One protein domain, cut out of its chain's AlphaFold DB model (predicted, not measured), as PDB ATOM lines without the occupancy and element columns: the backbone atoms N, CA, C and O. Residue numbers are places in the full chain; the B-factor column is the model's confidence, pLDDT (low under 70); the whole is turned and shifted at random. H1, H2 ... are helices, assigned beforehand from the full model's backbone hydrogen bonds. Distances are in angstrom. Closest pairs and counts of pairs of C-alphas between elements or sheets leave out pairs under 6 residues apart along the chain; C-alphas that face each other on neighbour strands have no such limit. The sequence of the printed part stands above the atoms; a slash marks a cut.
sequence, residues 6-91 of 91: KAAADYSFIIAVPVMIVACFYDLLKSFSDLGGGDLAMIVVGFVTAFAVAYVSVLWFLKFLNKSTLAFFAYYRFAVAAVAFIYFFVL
ATOM      1  N   LYS A   6     114.172 135.161 122.314       81.00
ATOM      2  CA  LYS A   6     115.610 134.964 122.496       81.00
ATOM      3  C   LYS A   6     116.307 134.637 121.173       81.00
ATOM      4  O   LYS A   6     117.242 135.333 120.811       81.00
ATOM      5  N   ALA A   7     115.810 133.648 120.428       85.69
ATOM      6  CA  ALA A   7     116.406 133.259 119.152       85.69
ATOM      7  C   ALA A   7     116.329 134.386 118.107       85.69
ATOM      8  O   ALA A   7     117.270 134.581 117.345       85.69
ATOM      9  N   ALA A   8     115.246 135.170 118.108       87.38
ATOM     10  CA  ALA A   8     115.143 136.358 117.265       87.38
ATOM     11  C   ALA A   8     116.209 137.413 117.621       87.38
ATOM     12  O   ALA A   8     116.835 137.967 116.723       87.38
ATOM     13  N   ALA A   9     116.447 137.659 118.914       86.62
ATOM     14  CA  ALA A   9     117.470 138.600 119.368       86.62
ATOM     15  C   ALA A   9     118.895 138.116 119.058       86.62
ATOM     16  O   ALA A   9     119.686 138.896 118.534       86.62
ATOM     17  N   ASP A  10     119.207 136.840 119.315       86.81
ATOM     18  CA  ASP A  10     120.516 136.246 119.008       86.81
ATOM     19  C   ASP A  10     120.827 136.357 117.504       86.81
ATOM     20  O   ASP A  10     121.916 136.779 117.114       86.81
ATOM     21  N   TYR A  11     119.838 136.073 116.652       90.31
ATOM     22  CA  TYR A  11     119.957 136.246 115.204       90.31
ATOM     23  C   TYR A  11     120.212 137.707 114.806       90.31
ATOM     24  O   TYR A  11     121.105 137.981 114.003       90.31
ATOM     25  N   SER A  12     119.473 138.657 115.392       91.12
ATOM     26  CA  SER A  12     119.692 140.087 115.148       91.12
ATOM     27  C   SER A  12     121.099 140.538 115.544       91.12
ATOM     28  O   SER A  12     121.710 141.297 114.794       91.12
ATOM     29  N   PHE A  13     121.643 140.058 116.667       89.44
ATOM     30  CA  PHE A  13     123.012 140.386 117.072       89.44
ATOM     31  C   PHE A  13     124.053 139.833 116.102       89.44
ATOM     32  O   PHE A  13     124.967 140.560 115.722       89.44
ATOM     33  N   ILE A  14     123.900 138.581 115.661       92.50
ATOM     34  CA  ILE A  14     124.841 137.957 114.722       92.50
ATOM     35  C   ILE A  14     124.871 138.717 113.392       92.50
ATOM     36  O   ILE A  14     125.951 138.963 112.864       92.50
ATOM     37  N   ILE A  15     123.713 139.130 112.869       95.56
ATOM     38  CA  ILE A  15     123.637 139.907 111.621       95.56
ATOM     39  C   ILE A  15     124.139 141.338 111.794       95.56
ATOM     40  O   ILE A  15     124.726 141.895 110.867       95.56
ATOM     41  N   ALA A  16     123.944 141.938 112.967       94.06
ATOM     42  CA  ALA A  16     124.430 143.285 113.222       94.06
ATOM     43  C   ALA A  16     125.959 143.381 113.094       94.06
ATOM     44  O   ALA A  16     126.446 144.401 112.624       94.06
ATOM     45  N   VAL A  17     126.716 142.333 113.443       93.81
ATOM     46  CA  VAL A  17     128.190 142.346 113.381       93.81
ATOM     47  C   VAL A  17     128.731 142.660 111.976       93.81
ATOM     48  O   VAL A  17     129.411 143.678 111.839       93.81
ATOM     49  N   PRO A  18     128.451 141.877 110.914       95.31
ATOM     50  CA  PRO A  18     128.969 142.177 109.580       95.31
ATOM     51  C   PRO A  18     128.432 143.503 109.033       95.31
ATOM     52  O   PRO A  18     129.180 144.246 108.405       95.31
ATOM     53  N   VAL A  19     127.165 143.835 109.304       96.62
ATOM     54  CA  VAL A  19     126.550 145.082 108.823       96.62
ATOM     55  C   VAL A  19     127.226 146.304 109.445       96.62
ATOM     56  O   VAL A  19     127.621 147.219 108.725       96.62
ATOM     57  N   MET A  20     127.403 146.308 110.767       95.75
ATOM     58  CA  MET A  20     128.010 147.429 111.483       95.75
ATOM     59  C   MET A  20     129.508 147.542 111.211       95.75
ATOM     60  O   MET A  20     130.000 148.659 111.117       95.75
ATOM     61  N   ILE A  21     130.232 146.429 111.029       95.00
ATOM     62  CA  ILE A  21     131.647 146.481 110.626       95.00
ATOM     63  C   ILE A  21     131.780 147.201 109.285       95.00
ATOM     64  O   ILE A  21     132.588 148.119 109.173       95.00
ATOM     65  N   VAL A  22     130.971 146.824 108.290       96.62
ATOM     66  CA  VAL A  22     131.001 147.460 106.966       96.62
ATOM     67  C   VAL A  22     130.616 148.936 107.061       96.62
ATOM     68  O   VAL A  22     131.329 149.773 106.513       96.62
ATOM     69  N   ALA A  23     129.541 149.266 107.781       96.06
ATOM     70  CA  ALA A  23     129.098 150.647 107.960       96.06
ATOM     71  C   ALA A  23     130.162 151.509 108.661       96.06
ATOM     72  O   ALA A  23     130.541 152.553 108.140       96.06
ATOM     73  N   CYS A  24     130.712 151.043 109.787       93.12
ATOM     74  CA  CYS A  24     131.745 151.768 110.524       93.12
ATOM     75  C   CYS A  24     133.027 151.948 109.707       93.12
ATOM     76  O   CYS A  24     133.600 153.033 109.727       93.12
ATOM     77  N   PHE A  25     133.487 150.919 108.985       93.88
ATOM     78  CA  PHE A  25     134.664 151.059 108.122       93.88
ATOM     79  C   PHE A  25     134.421 152.051 106.990       93.88
ATOM     80  O   PHE A  25     135.293 152.864 106.692       93.88
ATOM     81  N   TYR A  26     133.246 151.994 106.364       95.88
ATOM     82  CA  TYR A  26     132.883 152.909 105.292       95.88
ATOM     83  C   TYR A  26     132.834 154.363 105.778       95.88
ATOM     84  O   TYR A  26     133.451 155.234 105.162       95.88
ATOM     85  N   ASP A  27     132.172 154.615 106.910       93.38
ATOM     86  CA  ASP A  27     132.101 155.946 107.518       93.38
ATOM     87  C   ASP A  27     133.489 156.447 107.944       93.38
ATOM     88  O   ASP A  27     133.831 157.601 107.690       93.38
ATOM     89  N   LEU A  28     134.336 155.573 108.504       90.81
ATOM     90  CA  LEU A  28     135.700 155.932 108.900       90.81
ATOM     91  C   LEU A  28     136.563 156.333 107.699       90.81
ATOM     92  O   LEU A  28     137.306 157.305 107.786       90.81
ATOM     93  N   LEU A  29     136.461 155.616 106.575       92.69
ATOM     94  CA  LEU A  29     137.176 155.973 105.346       92.69
ATOM     95  C   LEU A  29     136.704 157.317 104.785       92.69
ATOM     96  O   LEU A  29     137.521 158.095 104.293       92.69
ATOM     97  N   LYS A  30     135.401 157.599 104.867       92.94
ATOM     98  CA  LYS A  30     134.813 158.842 104.360       92.94
ATOM     99  C   LYS A  30     135.198 160.063 105.197       92.94
ATOM    100  O   LYS A  30     135.395 161.131 104.629       92.94
ATOM    101  N   SER A  31     135.325 159.896 106.510       89.12
ATOM    102  CA  SER A  31     135.704 160.964 107.443       89.12
ATOM    103  C   SER A  31     137.195 160.981 107.774       89.12
ATOM    104  O   SER A  31     137.624 161.744 108.632       89.12
ATOM    105  N   PHE A  32     138.014 160.165 107.100       85.94
ATOM    106  CA  PHE A  32     139.439 160.052 107.417       85.94
ATOM    107  C   PHE A  32     140.199 161.373 107.220       85.94
ATOM    108  O   PHE A  32     141.129 161.664 107.965       85.94
ATOM    109  N   SER A  33     139.787 162.188 106.243       86.56
ATOM    110  CA  SER A  33     140.357 163.520 105.999       86.56
ATOM    111  C   SER A  33     140.035 164.538 107.092       86.56
ATOM    112  O   SER A  33     140.736 165.540 107.201       86.56
ATOM    113  N   ASP A  34     138.991 164.284 107.882       86.56
ATOM    114  CA  ASP A  34     138.502 165.192 108.920       86.56
ATOM    115  C   ASP A  34     139.141 164.889 110.290       86.56
ATOM    116  O   ASP A  34     138.924 165.628 111.248       86.56
ATOM    117  N   LEU A  35     139.936 163.814 110.390       84.50
ATOM    118  CA  LEU A  35     140.586 163.374 111.625       84.50
ATOM    119  C   LEU A  35     141.908 164.116 111.861       84.50
ATOM    120  O   LEU A  35     142.858 164.005 111.080       84.50
ATOM    121  N   GLY A  36     141.998 164.824 112.985       84.81
ATOM    122  CA  GLY A  36     143.232 165.435 113.467       84.81
ATOM    123  C   GLY A  36     144.067 164.496 114.345       84.81
ATOM    124  O   GLY A  36     143.602 163.475 114.853       84.81
ATOM    125  N   GLY A  37     145.323 164.875 114.606       78.12
ATOM    126  CA  GLY A  37     146.243 164.085 115.440       78.12
ATOM    127  C   GLY A  37     145.805 163.907 116.905       78.12
ATOM    128  O   GLY A  37     146.243 162.960 117.555       78.12
ATOM    129  N   GLY A  38     144.935 164.781 117.426       81.00
ATOM    130  CA  GLY A  38     144.378 164.685 118.784       81.00
ATOM    131  C   GLY A  38     143.157 163.766 118.909       81.00
ATOM    132  O   GLY A  38     142.880 163.260 119.998       81.00
ATOM    133  N   ASP A  39     142.462 163.487 117.804       86.50
ATOM    134  CA  ASP A  39     141.182 162.767 117.823       86.50
ATOM    135  C   ASP A  39     141.370 161.261 118.016       86.50
ATOM    136  O   ASP A  39     140.501 160.579 118.559       86.50
ATOM    137  N   LEU A  40     142.549 160.737 117.662       86.75
ATOM    138  CA  LEU A  40     142.903 159.331 117.868       86.75
ATOM    139  C   LEU A  40     142.794 158.914 119.338       86.75
ATOM    140  O   LEU A  40     142.273 157.838 119.630       86.75
ATOM    141  N   ALA A  41     143.234 159.761 120.272       89.94
ATOM    142  CA  ALA A  41     143.124 159.460 121.697       89.94
ATOM    143  C   ALA A  41     141.654 159.371 122.140       89.94
ATOM    144  O   ALA A  41     141.275 158.449 122.865       89.94
ATOM    145  N   MET A  42     140.809 160.285 121.653       91.56
ATOM    146  CA  MET A  42     139.376 160.296 121.949       91.56
ATOM    147  C   MET A  42     138.663 159.077 121.351       91.56
ATOM    148  O   MET A  42     137.850 158.452 122.034       91.56
ATOM    149  N   ILE A  43     139.016 158.686 120.123       91.38
ATOM    150  CA  ILE A  43     138.482 157.488 119.462       91.38
ATOM    151  C   ILE A  43     138.838 156.230 120.251       91.38
ATOM    152  O   ILE A  43     137.966 155.399 120.487       91.38
ATOM    153  N   VAL A  44     140.089 156.085 120.695       92.75
ATOM    154  CA  VAL A  44     140.526 154.902 121.453       92.75
ATOM    155  C   VAL A  44     139.773 154.794 122.778       92.75
ATOM    156  O   VAL A  44     139.262 153.723 123.113       92.75
ATOM    157  N   VAL A  45     139.640 155.898 123.519       95.69
ATOM    158  CA  VAL A  45     138.886 155.915 124.783       95.69
ATOM    159  C   VAL A  45     137.405 155.612 124.537       95.69
ATOM    160  O   VAL A  45     136.824 154.768 125.228       95.69
ATOM    161  N   GLY A  46     136.797 156.234 123.524       95.31
ATOM    162  CA  GLY A  46     135.414 155.978 123.116       95.31
ATOM    163  C   GLY A  46     135.182 154.522 122.705       95.31
ATOM    164  O   GLY A  46     134.206 153.906 123.121       95.31
ATOM    165  N   PHE A  47     136.116 153.931 121.961       94.56
ATOM    166  CA  PHE A  47     136.054 152.539 121.533       94.56
ATOM    167  C   PHE A  47     136.099 151.571 122.720       94.56
ATOM    168  O   PHE A  47     135.245 150.691 122.830       94.56
ATOM    169  N   VAL A  48     137.049 151.750 123.643       97.44
ATOM    170  CA  VAL A  48     137.194 150.874 124.819       97.44
ATOM    171  C   VAL A  48     135.975 150.976 125.737       97.44
ATOM    172  O   VAL A  48     135.441 149.957 126.185       97.44
ATOM    173  N   THR A  49     135.503 152.197 125.990       97.44
ATOM    174  CA  THR A  49     134.313 152.437 126.821       97.44
ATOM    175  C   THR A  49     133.049 151.862 126.184       97.44
ATOM    176  O   THR A  49     132.315 151.129 126.853       97.44
ATOM    177  N   ALA A  50     132.820 152.101 124.889       96.12
ATOM    178  CA  ALA A  50     131.695 151.529 124.155       96.12
ATOM    179  C   ALA A  50     131.745 149.996 124.133       96.12
ATOM    180  O   ALA A  50     130.718 149.359 124.355       96.12
ATOM    181  N   PHE A  51     132.923 149.394 123.938       95.38
ATOM    182  CA  PHE A  51     133.093 147.940 123.945       95.38
ATOM    183  C   PHE A  51     132.708 147.324 125.299       95.38
ATOM    184  O   PHE A  51     131.919 146.377 125.350       95.38
ATOM    185  N   ALA A  52     133.204 147.895 126.402       97.25
ATOM    186  CA  ALA A  52     132.890 147.422 127.748       97.25
ATOM    187  C   ALA A  52     131.387 147.535 128.066       97.25
ATOM    188  O   ALA A  52     130.769 146.575 128.534       97.25
ATOM    189  N   VAL A  53     130.779 148.687 127.763       97.69
ATOM    190  CA  VAL A  53     129.346 148.924 128.001       97.69
ATOM    191  C   VAL A  53     128.481 148.031 127.112       97.69
ATOM    192  O   VAL A  53     127.491 147.474 127.592       97.69
ATOM    193  N   ALA A  54     128.848 147.852 125.841       94.31
ATOM    194  CA  ALA A  54     128.116 147.004 124.907       94.31
ATOM    195  C   ALA A  54     128.118 145.544 125.366       94.31
ATOM    196  O   ALA A  54     127.056 144.924 125.409       94.31
ATOM    197  N   TYR A  55     129.269 145.011 125.789       93.44
ATOM    198  CA  TYR A  55     129.369 143.637 126.282       93.44
ATOM    199  C   TYR A  55     128.428 143.380 127.470       93.44
ATOM    200  O   TYR A  55     127.625 142.440 127.452       93.44
ATOM    201  N   VAL A  56     128.466 144.263 128.475       96.19
ATOM    202  CA  VAL A  56     127.585 144.171 129.650       96.19
ATOM    203  C   VAL A  56     126.113 144.312 129.250       96.19
ATOM    204  O   VAL A  56     125.266 143.537 129.705       96.19
ATOM    205  N   SER A  57     125.804 145.261 128.364       94.00
ATOM    206  CA  SER A  57     124.437 145.527 127.906       94.00
ATOM    207  C   SER A  57     123.837 144.351 127.139       94.00
ATOM    208  O   SER A  57     122.682 144.009 127.382       94.00
ATOM    209  N   VAL A  58     124.601 143.690 126.264       91.25
ATOM    210  CA  VAL A  58     124.132 142.519 125.500       91.25
ATOM    211  C   VAL A  58     123.794 141.361 126.438       91.25
ATOM    212  O   VAL A  58     122.699 140.800 126.353       91.25
ATOM    213  N   LEU A  59     124.684 141.038 127.380       89.69
ATOM    214  CA  LEU A  59     124.451 139.984 128.375       89.69
ATOM    215  C   LEU A  59     123.197 140.259 129.211       89.69
ATOM    216  O   LEU A  59     122.360 139.371 129.419       89.69
ATOM    217  N   TRP A  60     123.050 141.499 129.678       91.19
ATOM    218  CA  TRP A  60     121.892 141.912 130.461       91.19
ATOM    219  C   TRP A  60     120.601 141.868 129.636       91.19
ATOM    220  O   TRP A  60     119.592 141.325 130.093       91.19
ATOM    221  N   PHE A  61     120.642 142.358 128.398       88.94
ATOM    222  CA  PHE A  61     119.499 142.407 127.493       88.94
ATOM    223  C   PHE A  61     118.987 141.009 127.131       88.94
ATOM    224  O   PHE A  61     117.783 140.756 127.224       88.94
ATOM    225  N   LEU A  62     119.881 140.065 126.815       87.31
ATOM    226  CA  LEU A  62     119.504 138.670 126.551       87.31
ATOM    227  C   LEU A  62     118.871 138.003 127.784       87.31
ATOM    228  O   LEU A  62     117.926 137.213 127.659       87.31
ATOM    229  N   LYS A  63     119.335 138.337 128.995       86.00
ATOM    230  CA  LYS A  63     118.730 137.859 130.250       86.00
ATOM    231  C   LYS A  63     117.356 138.492 130.503       86.00
ATOM    232  O   LYS A  63     116.436 137.790 130.927       86.00
ATOM    233  N   PHE A  64     117.197 139.782 130.210       85.25
ATOM    234  CA  PHE A  64     115.938 140.520 130.352       85.25
ATOM    235  C   PHE A  64     114.853 140.002 129.398       85.25
ATOM    236  O   PHE A  64     113.725 139.750 129.825       85.25
ATOM    237  N   LEU A  65     115.207 139.754 128.136       81.94
ATOM    238  CA  LEU A  65     114.309 139.225 127.102       81.94
ATOM    239  C   LEU A  65     113.674 137.876 127.460       81.94
ATOM    240  O   LEU A  65     112.558 137.591 127.030       81.94
ATOM    241  N   ASN A  66     114.373 137.051 128.244       76.31
ATOM    242  CA  ASN A  66     113.844 135.768 128.709       76.31
ATOM    243  C   ASN A  66     112.812 135.908 129.838       76.31
ATOM    244  O   ASN A  66     112.016 134.995 130.032       76.31
ATOM    245  N   LYS A  67     112.821 137.016 130.592       75.44
ATOM    246  CA  LYS A  67     111.941 137.215 131.759       75.44
ATOM    247  C   LYS A  67     110.825 138.232 131.541       75.44
ATOM    248  O   LYS A  67     109.818 138.157 132.237       75.44
ATOM    249  N   SER A  68     110.997 139.182 130.624       75.75
ATOM    250  CA  SER A  68     110.102 140.332 130.486       75.75
ATOM    251  C   SER A  68     109.612 140.543 129.054       75.75
ATOM    252  O   SER A  68     110.128 139.982 128.084       75.75
ATOM    253  N   THR A  69     108.564 141.348 128.912       80.12
ATOM    254  CA  THR A  69     108.005 141.733 127.613       80.12
ATOM    255  C   THR A  69     108.715 142.977 127.074       80.12
ATOM    256  O   THR A  69     109.225 143.800 127.832       80.12
ATOM    257  N   LEU A  70     108.719 143.160 125.747       79.38
ATOM    258  CA  LEU A  70     109.288 144.363 125.120       79.38
ATOM    259  C   LEU A  70     108.422 145.624 125.331       79.38
ATOM    260  O   LEU A  70     108.781 146.691 124.838       79.38
ATOM    261  N   ALA A  71     107.302 145.533 126.060       84.19
ATOM    262  CA  ALA A  71     106.381 146.652 126.262       84.19
ATOM    263  C   ALA A  71     107.058 147.841 126.961       84.19
ATOM    264  O   ALA A  71     106.889 148.980 126.534       84.19
ATOM    265  N   PHE A  72     107.914 147.585 127.957       84.50
ATOM    266  CA  PHE A  72     108.706 148.638 128.605       84.50
ATOM    267  C   PHE A  72     109.594 149.398 127.613       84.50
ATOM    268  O   PHE A  72     109.711 150.618 127.691       84.50
ATOM    269  N   PHE A  73     110.165 148.692 126.634       85.81
ATOM    270  CA  PHE A  73     110.998 149.311 125.606       85.81
ATOM    271  C   PHE A  73     110.176 150.194 124.656       85.81
ATOM    272  O   PHE A  73     110.676 151.201 124.159       85.81
ATOM    273  N   ALA A  74     108.908 149.847 124.416       89.69
ATOM    274  CA  ALA A  74     108.001 150.674 123.624       89.69
ATOM    275  C   ALA A  74     107.696 152.006 124.332       89.69
ATOM    276  O   ALA A  74     107.848 153.060 123.721       89.69
ATOM    277  N   TYR A  75     107.361 151.976 125.628       92.62
ATOM    278  CA  TYR A  75     107.135 153.199 126.409       92.62
ATOM    279  C   TYR A  75     108.387 154.078 126.503       92.62
ATOM    280  O   TYR A  75     108.294 155.288 126.306       92.62
ATOM    281  N   TYR A  76     109.561 153.476 126.719       91.69
ATOM    282  CA  TYR A  76     110.838 154.194 126.693       91.69
ATOM    283  C   TYR A  76     111.046 154.949 125.369       91.69
ATOM    284  O   TYR A  76     111.385 156.130 125.382       91.69
ATOM    285  N   ARG A  77     110.774 154.308 124.224       93.38
ATOM    286  CA  ARG A  77     110.898 154.952 122.906       93.38
ATOM    287  C   ARG A  77     109.945 156.134 122.726       93.38
ATOM    288  O   ARG A  77     110.364 157.134 122.156       93.38
ATOM    289  N   PHE A  78     108.704 156.055 123.216       96.06
ATOM    290  CA  PHE A  78     107.773 157.191 123.157       96.06
ATOM    291  C   PHE A  78     108.254 158.378 123.996       96.06
ATOM    292  O   PHE A  78     108.192 159.513 123.529       96.06
ATOM    293  N   ALA A  79     108.783 158.124 125.195       96.19
ATOM    294  CA  ALA A  79     109.358 159.177 126.028       96.19
ATOM    295  C   ALA A  79     110.564 159.845 125.342       96.19
ATOM    296  O   ALA A  79     110.619 161.068 125.256       96.19
ATOM    297  N   VAL A  80     111.488 159.052 124.782       96.31
ATOM    298  CA  VAL A  80     112.644 159.576 124.029       96.31
ATOM    299  C   VAL A  80     112.198 160.381 122.808       96.31
ATOM    300  O   VAL A  80     112.748 161.450 122.558       96.31
ATOM    301  N   ALA A  81     111.185 159.913 122.075       96.12
ATOM    302  CA  ALA A  81     110.639 160.637 120.930       96.12
ATOM    303  C   ALA A  81     110.056 162.000 121.337       96.12
ATOM    304  O   ALA A  81     110.320 162.994 120.665       96.12
ATOM    305  N   ALA A  82     109.321 162.067 122.451       96.06
ATOM    306  CA  ALA A  82     108.788 163.325 122.970       96.06
ATOM    307  C   ALA A  82     109.906 164.300 123.378       96.06
ATOM    308  O   ALA A  82     109.856 165.474 123.020       96.06
ATOM    309  N   VAL A  83     110.944 163.811 124.066       96.50
ATOM    310  CA  VAL A  83     112.105 164.631 124.458       96.50
ATOM    311  C   VAL A  83     112.851 165.154 123.230       96.50
ATOM    312  O   VAL A  83     113.148 166.343 123.165       96.50
ATOM    313  N   ALA A  84     113.114 164.296 122.242       95.50
ATOM    314  CA  ALA A  84     113.781 164.697 121.006       95.50
ATOM    315  C   ALA A  84     112.958 165.731 120.224       95.50
ATOM    316  O   ALA A  84     113.518 166.705 119.727       95.50
ATOM    317  N   PHE A  85     111.633 165.559 120.154       95.69
ATOM    318  CA  PHE A  85     110.746 166.518 119.499       95.69
ATOM    319  C   PHE A  85     110.821 167.899 120.156       95.69
ATOM    320  O   PHE A  85     110.992 168.899 119.467       95.69
ATOM    321  N   ILE A  86     110.755 167.952 121.487       96.75
ATOM    322  CA  ILE A  86     110.865 169.213 122.227       96.75
ATOM    323  C   ILE A  86     112.241 169.852 121.993       96.75
ATOM    324  O   ILE A  86     112.315 171.033 121.676       96.75
ATOM    325  N   TYR A  87     113.323 169.077 122.102       95.62
ATOM    326  CA  TYR A  87     114.682 169.612 122.011       95.62
ATOM    327  C   TYR A  87     115.054 170.140 120.618       95.62
ATOM    328  O   TYR A  87     115.796 171.104 120.535       95.62
ATOM    329  N   PHE A  88     114.585 169.513 119.534       95.00
ATOM    330  CA  PHE A  88     114.972 169.913 118.172       95.00
ATOM    331  C   PHE A  88     113.997 170.876 117.482       95.00
ATOM    332  O   PHE A  88     114.406 171.558 116.547       95.00
ATOM    333  N   PHE A  89     112.713 170.888 117.862       93.06
ATOM    334  CA  PHE A  89     111.697 171.707 117.181       93.06
ATOM    335  C   PHE A  89     111.175 172.875 118.013       93.06
ATOM    336  O   PHE A  89     110.612 173.807 117.442       93.06
ATOM    337  N   VAL A  90     111.295 172.812 119.341       88.69
ATOM    338  CA  VAL A  90     110.765 173.853 120.234       88.69
ATOM    339  C   VAL A  90     111.881 174.712 120.823       88.69
ATOM    340  O   VAL A  90     111.681 175.916 120.973       88.69
ATOM    341  N   LEU A  91     113.018 174.100 121.167       75.50
ATOM    342  CA  LEU A  91     114.217 174.775 121.669       75.50
ATOM    343  C   LEU A  91     115.158 175.148 120.515       75.50
ATOM    344  O   LEU A  91     115.706 176.271 120.569       75.50
TER     345      LEU A  91
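Overview. This is residues 6 to 91 of the 91 residues of the protein "Bacitracin resistance protein" of Anaeroglobus geminatus F0357 (UniProt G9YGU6). The longest helix, H2, and the kinked H1 make a loose helical hairpin, touching near its open end; from there H3 folds back as a free arm, making a V with the hairpin. The printed part has 86 residues, with helices H1, H2, H3 in that order and no named strand: all helix. It is loose, radius of gyration of the C-alphas 17.3 A, and flat, spanning 46 by 39 by 21 A.

Arrangement. H2, residues 39 to 67, touches H1, residues 6 to 30, through residues 62 to 66 and 6 to 10 alone; the closest C-alphas, Lys 6 and Leu 65, are 6.4 A apart. They run opposite ways at a shallow tilt of 13 degrees. H3, residues 71 to 89, is apart from both. O i to N i+4 pairs are within hydrogen-bond range throughout H3, 20 of 21 in H1 and 23 of 25 in H2.

Along the chain. H2 measures 41.3 A. H1, 35.6 A, begins at C-alpha 6 (115.610, 134.964, 122.496) and kinks 31 degrees near residue 18. H3, 27.2 A, ends at C-alpha 89 (111.697, 171.707, 117.181).

Size, cuts and confidence. The farthest C-alphas, Gly 37 and Lys 67, are 46.5 A apart. The H1 to H2 link is short, H2 to H3 tight. The printed part has no cut; no printed residue is under 70 in pLDDT.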